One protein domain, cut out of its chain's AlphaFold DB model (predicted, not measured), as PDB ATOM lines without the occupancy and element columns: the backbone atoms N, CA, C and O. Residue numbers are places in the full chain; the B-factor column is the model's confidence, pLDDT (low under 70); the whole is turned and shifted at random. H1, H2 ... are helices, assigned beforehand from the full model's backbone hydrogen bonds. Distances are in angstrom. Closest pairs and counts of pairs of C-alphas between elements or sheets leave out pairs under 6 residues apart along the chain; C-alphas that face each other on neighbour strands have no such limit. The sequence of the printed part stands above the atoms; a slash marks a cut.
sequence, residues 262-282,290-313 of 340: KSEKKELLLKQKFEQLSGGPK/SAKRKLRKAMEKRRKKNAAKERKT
ATOM      1  N   LYS A 262      40.740   7.915  14.902       94.38
ATOM      2  CA  LYS A 262      39.948   9.063  15.389       94.38
ATOM      3  C   LYS A 262      38.468   8.956  14.986       94.38
ATOM      4  O   LYS A 262      37.611   9.348  15.772       94.38
ATOM      5  N   SER A 263      38.170   8.432  13.795       95.56
ATOM      6  CA  SER A 263      36.801   8.166  13.326       95.56
ATOM      7  C   SER A 263      36.090   7.145  14.213       95.56
ATOM      8  O   SER A 263      35.028   7.439  14.750       95.56
ATOM      9  N   GLU A 264      36.724   6.004  14.470       94.25
ATOM     10  CA  GLU A 264      36.184   4.929  15.310       94.25
ATOM     11  C   GLU A 264      35.943   5.400  16.754       94.25
ATOM     12  O   GLU A 264      34.912   5.098  17.354       94.25
ATOM     13  N   LYS A 265      36.847   6.219  17.313       93.31
ATOM     14  CA  LYS A 265      36.630   6.859  18.624       93.31
ATOM     15  C   LYS A 265      35.383   7.746  18.633       93.31
ATOM     16  O   LYS A 265      34.587   7.679  19.568       93.31
ATOM     17  N   LYS A 266      35.191   8.561  17.589       93.56
ATOM     18  CA  LYS A 266      33.996   9.407  17.437       93.56
ATOM     19  C   LYS A 266      32.727   8.563  17.298       93.56
ATOM     20  O   LYS A 266      31.703   8.927  17.871       93.56
ATOM     21  N   GLU A 267      32.784   7.434  16.593       94.56
ATOM     22  CA  GLU A 267      31.661   6.498  16.486       94.56
ATOM     23  C   GLU A 267      31.288   5.885  17.835       94.56
ATOM     24  O   GLU A 267      30.104   5.821  18.156       94.56
ATOM     25  N   LEU A 268      32.267   5.486  18.653       93.25
ATOM     26  CA  LEU A 268      32.010   4.985  20.008       93.25
ATOM     27  C   LEU A 268      31.323   6.037  20.884       93.25
ATOM     28  O   LEU A 268      30.309   5.746  21.514       93.25
ATOM     29  N   LEU A 269      31.818   7.275  20.868       93.44
ATOM     30  CA  LEU A 269      31.197   8.384  21.602       93.44
ATOM     31  C   LEU A 269      29.782   8.684  21.097       93.44
ATOM     32  O   LEU A 269      28.890   9.011  21.882       93.44
ATOM     33  N   LEU A 270      29.555   8.566  19.786       92.69
ATOM     34  CA  LEU A 270      28.239   8.760  19.188       92.69
ATOM     35  C   LEU A 270      27.265   7.642  19.585       92.69
ATOM     36  O   LEU A 270      26.112   7.950  19.891       92.69
ATOM     37  N   LYS A 271      27.724   6.385  19.624       91.94
ATOM     38  CA  LYS A 271      26.949   5.231  20.113       91.94
ATOM     39  C   LYS A 271      26.545   5.438  21.572       91.94
ATOM     40  O   LYS A 271      25.353   5.463  21.855       91.94
ATOM     41  N   GLN A 272      27.497   5.764  22.450       90.19
ATOM     42  CA  GLN A 272      27.218   6.082  23.858       90.19
ATOM     43  C   GLN A 272      26.231   7.251  24.013       90.19
ATOM     44  O   GLN A 272      25.311   7.207  24.830       90.19
ATOM     45  N   LYS A 273      26.371   8.310  23.202       89.38
ATOM     46  CA  LYS A 273      25.433   9.443  23.206       89.38
ATOM     47  C   LYS A 273      24.024   9.023  22.783       89.38
ATOM     48  O   LYS A 273      23.050   9.529  23.337       89.38
ATOM     49  N   PHE A 274      23.905   8.150  21.785       90.38
ATOM     50  CA  PHE A 274      22.613   7.649  21.323       90.38
ATOM     51  C   PHE A 274      21.966   6.738  22.366       90.38
ATOM     52  O   PHE A 274      20.786   6.914  22.645       90.38
ATOM     53  N   GLU A 275      22.748   5.859  22.995       88.69
ATOM     54  CA  GLU A 275      22.308   4.990  24.090       88.69
ATOM     55  C   GLU A 275      21.764   5.796  25.273       88.69
ATOM     56  O   GLU A 275      20.693   5.503  25.798       88.69
ATOM     57  N   GLN A 276      22.437   6.879  25.659       86.00
ATOM     58  CA  GLN A 276      21.936   7.772  26.708       86.00
ATOM     59  C   GLN A 276      20.634   8.471  26.305       86.00
ATOM     60  O   GLN A 276      19.708   8.585  27.105       86.00
ATOM     61  N   LEU A 277      20.536   8.939  25.056       84.94
ATOM     62  CA  LEU A 277      19.308   9.554  24.548       84.94
ATOM     63  C   LEU A 277      18.162   8.545  24.409       84.94
ATOM     64  O   LEU A 277      17.005   8.951  24.503       84.94
ATOM     65  N   SER A 278      18.465   7.261  24.198       82.44
ATOM     66  CA  SER A 278      17.477   6.184  24.152       82.44
ATOM     67  C   SER A 278      17.035   5.692  25.534       82.44
ATOM     68  O   SER A 278      16.137   4.860  25.586       82.44
ATOM     69  N   GLY A 279      17.589   6.232  26.630       72.06
ATOM     70  CA  GLY A 279      17.241   5.862  28.012       72.06
ATOM     71  C   GLY A 279      18.194   4.849  28.656       72.06
ATOM     72  O   GLY A 279      17.969   4.417  29.778       72.06
ATOM     73  N   GLY A 280      19.287   4.487  27.978       71.12
ATOM     74  CA  GLY A 280      20.229   3.460  28.416       71.12
ATOM     75  C   GLY A 280      19.607   2.055  28.507       71.12
ATOM     76  O   GLY A 280      18.403   1.885  28.347       71.12
ATOM     77  N   PRO A 281      20.415   1.019  28.779       64.25
ATOM     78  CA  PRO A 281      19.913  -0.342  28.998       64.25
ATOM     79  C   PRO A 281      19.220  -0.530  30.362       64.25
ATOM     80  O   PRO A 281      18.677  -1.598  30.618       64.25
ATOM     81  N   LYS A 282      19.277   0.470  31.258       57.34
ATOM     82  CA  LYS A 282      18.857   0.354  32.666       57.34
ATOM     83  C   LYS A 282      17.577   1.105  33.030       57.34
ATOM     84  O   LYS A 282      17.087   0.886  34.132       57.34
ATOM     85  N   SER A 290       9.583   9.350  27.142       81.25
ATOM     86  CA  SER A 290      10.303  10.623  27.222       81.25
ATOM     87  C   SER A 290      11.663  10.530  26.530       81.25
ATOM     88  O   SER A 290      12.007  11.405  25.729       81.25
ATOM     89  N   ALA A 291      12.400   9.437  26.750       83.06
ATOM     90  CA  ALA A 291      13.665   9.165  26.072       83.06
ATOM     91  C   ALA A 291      13.479   9.062  24.547       83.06
ATOM     92  O   ALA A 291      14.111   9.796  23.785       83.06
ATOM     93  N   LYS A 292      12.497   8.284  24.078       84.69
ATOM     94  CA  LYS A 292      12.142   8.174  22.653       84.69
ATOM     95  C   LYS A 292      11.736   9.520  22.057       84.69
ATOM     96  O   LYS A 292      12.102   9.812  20.918       84.69
ATOM     97  N   ARG A 293      11.032  10.381  22.806       88.19
ATOM     98  CA  ARG A 293      10.710  11.753  22.368       88.19
ATOM     99  C   ARG A 293      11.969  12.621  22.248       88.19
ATOM    100  O   ARG A 293      12.120  13.314  21.240       88.19
ATOM    101  N   LYS A 294      12.885  12.573  23.222       88.25
ATOM    102  CA  LYS A 294      14.178  13.286  23.174       88.25
ATOM    103  C   LYS A 294      15.024  12.820  21.987       88.25
ATOM    104  O   LYS A 294      15.536  13.655  21.241       88.25
ATOM    105  N   LEU A 295      15.095  11.511  21.763       89.69
ATOM    106  CA  LEU A 295      15.811  10.908  20.647       89.69
ATOM    107  C   LEU A 295      15.211  11.306  19.293       89.69
ATOM    108  O   LEU A 295      15.936  11.780  18.419       89.69
ATOM    109  N   ARG A 296      13.885  11.201  19.130       90.50
ATOM    110  CA  ARG A 296      13.178  11.660  17.921       90.50
ATOM    111  C   ARG A 296      13.463  13.132  17.639       90.50
ATOM    112  O   ARG A 296      13.815  13.468  16.514       90.50
ATOM    113  N   LYS A 297      13.411  13.990  18.662       93.06
ATOM    114  CA  LYS A 297      13.732  15.420  18.539       93.06
ATOM    115  C   LYS A 297      15.191  15.656  18.132       93.06
ATOM    116  O   LYS A 297      15.464  16.554  17.338       93.06
ATOM    117  N   ALA A 298      16.137  14.873  18.653       91.19
ATOM    118  CA  ALA A 298      17.546  14.957  18.263       91.19
ATOM    119  C   ALA A 298      17.760  14.531  16.799       91.19
ATOM    120  O   ALA A 298      18.445  15.231  16.050       91.19
ATOM    121  N   MET A 299      17.118  13.440  16.373       92.25
ATOM    122  CA  MET A 299      17.149  12.960  14.987       92.25
ATOM    123  C   MET A 299      16.487  13.948  14.026       92.25
ATOM    124  O   MET A 299      17.039  14.226  12.968       92.25
ATOM    125  N   GLU A 300      15.354  14.537  14.402       94.88
ATOM    126  CA  GLU A 300      14.668  15.558  13.609       94.88
ATOM    127  C   GLU A 300      15.536  16.810  13.432       94.88
ATOM    128  O   GLU A 300      15.687  17.307  12.318       94.88
ATOM    129  N   LYS A 301      16.182  17.291  14.504       94.38
ATOM    130  CA  LYS A 301      17.149  18.398  14.420       94.38
ATOM    131  C   LYS A 301      18.304  18.067  13.475       94.38
ATOM    132  O   LYS A 301      18.708  18.929  12.699       94.38
ATOM    133  N   ARG A 302      18.826  16.835  13.521       93.06
ATOM    134  CA  ARG A 302      19.896  16.388  12.619       93.06
ATOM    135  C   ARG A 302      19.417  16.310  11.170       93.06
ATOM    136  O   ARG A 302      20.102  16.832  10.304       93.06
ATOM    137  N   ARG A 303      18.222  15.767  10.917       95.25
ATOM    138  CA  ARG A 303      17.591  15.751   9.584       95.25
ATOM    139  C   ARG A 303      17.415  17.162   9.028       95.25
ATOM    140  O   ARG A 303      17.822  17.415   7.907       95.25
ATOM    141  N   LYS A 304      16.898  18.102   9.830       96.44
ATOM    142  CA  LYS A 304      16.746  19.514   9.436       96.44
ATOM    143  C   LYS A 304      18.089  20.179   9.120       96.44
ATOM    144  O   LYS A 304      18.187  20.902   8.136       96.44
ATOM    145  N   LYS A 305      19.129  19.927   9.927       95.56
ATOM    146  CA  LYS A 305      20.488  20.427   9.661       95.56
ATOM    147  C   LYS A 305      21.077  19.830   8.379       95.56
ATOM    148  O   LYS A 305      21.642  20.580   7.595       95.56
ATOM    149  N   ASN A 306      20.933  18.523   8.164       95.50
ATOM    150  CA  ASN A 306      21.414  17.852   6.957       95.50
ATOM    151  C   ASN A 306      20.688  18.370   5.715       95.50
ATOM    152  O   ASN A 306      21.356  18.836   4.809       95.50
ATOM    153  N   ALA A 307      19.355  18.450   5.736       95.44
ATOM    154  CA  ALA A 307      18.570  19.023   4.642       95.44
ATOM    155  C   ALA A 307      18.960  20.483   4.343       95.44
ATOM    156  O   ALA A 307      19.017  20.897   3.191       95.44
ATOM    157  N   ALA A 308      19.267  21.283   5.372       94.75
ATOM    158  CA  ALA A 308      19.753  22.649   5.181       94.75
ATOM    159  C   ALA A 308      21.173  22.706   4.590       94.75
ATOM    160  O   ALA A 308      21.471  23.646   3.857       94.75
ATOM    161  N   LYS A 309      22.046  21.740   4.911       94.38
ATOM    162  CA  LYS A 309      23.372  21.595   4.290       94.38
ATOM    163  C   LYS A 309      23.232  21.132   2.841       94.38
ATOM    164  O   LYS A 309      23.757  21.807   1.973       94.38
ATOM    165  N   GLU A 310      22.441  20.095   2.588       92.62
ATOM    166  CA  GLU A 310      22.114  19.590   1.250       92.62
ATOM    167  C   GLU A 310      21.548  20.707   0.366       92.62
ATOM    168  O   GLU A 310      22.029  20.926  -0.737       92.62
ATOM    169  N   ARG A 311      20.619  21.524   0.881       89.75
ATOM    170  CA  ARG A 311      20.095  22.688   0.145       89.75
ATOM    171  C   ARG A 311      21.164  23.732  -0.195       89.75
ATOM    172  O   ARG A 311      20.994  24.459  -1.163       89.75
ATOM    173  N   LYS A 312      22.216  23.863   0.619       89.81
ATOM    174  CA  LYS A 312      23.343  24.773   0.349       89.81
ATOM    175  C   LYS A 312      24.367  24.168  -0.611       89.81
ATOM    176  O   LYS A 312      25.047  24.927  -1.285       89.81
ATOM    177  N   THR A 313      24.519  22.844  -0.615       88.81
ATOM    178  CA  THR A 313      25.475  22.128  -1.473       88.81
ATOM    179  C   THR A 313      24.899  21.794  -2.839       88.81
ATOM    180  O   THR A 313      25.664  21.527  -3.758       88.81
TER     181      THR A 313
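What this domain is: This is residues 262 to 282 and 290 to 313 of the 340 residues of the protein "rRNA biogenesis protein RRP36" of Tilletiaria anomala (strain ATCC 24038 / CBS 436.72 / UBC 951) (UniProt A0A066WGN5). Two helices, H1 and H2, meet near their ends as an open, flat V, with the last turn of H1 at the start of H2 and the two arms spreading away from that corner. The free arms are residues 262 to 271 of H1 and residues 300 to 313 of H2. The printed part has 45 residues, with two named helices in the order H1, H2 and no named strand; its class is all helix. The whole is loose, with a radius of gyration of the C-alphas of 12.9 A, and the C-alphas span 40 by 31 by 6 A.

Where its parts are: H1 runs from Lys 262 to Leu 277, 22.6 A from first to last C-alpha; C-alpha 262 is at (39.948, 9.063, 15.389) and C-alpha 277 at (19.308, 9.554, 24.548). Residues 278 to 282 follow it up to the cut. H2 runs from Ser 290 to Thr 313, 34.4 A from first to last C-alpha, and ends with C-alpha 313 at (25.475, 22.128, -1.473).

How they stand to each other: H1 and H2 touch, H1 with residues 274 to 277 alone and H2 with residues 291 to 295 alone. Their closest C-alphas are those of Leu 277 and Leu 295, 5.4 A apart. They run opposite ways at a steep tilt of 43 degrees, and their centres are 16.9 A apart. In both H1 and H2 every backbone O i to N i+4 pair is within hydrogen-bond range.

The domain as a whole: The two C-alphas farthest apart are those of Lys 282 and Thr 313, at 41.0 A. Residues 283 to 289 are not printed, and C-alphas 282 and 290 are 14.4 A apart across the cut, which lies in the link from H1 to H2. The mean pLDDT of the printed part is 89.0, and residues 281 to 282 are under 70.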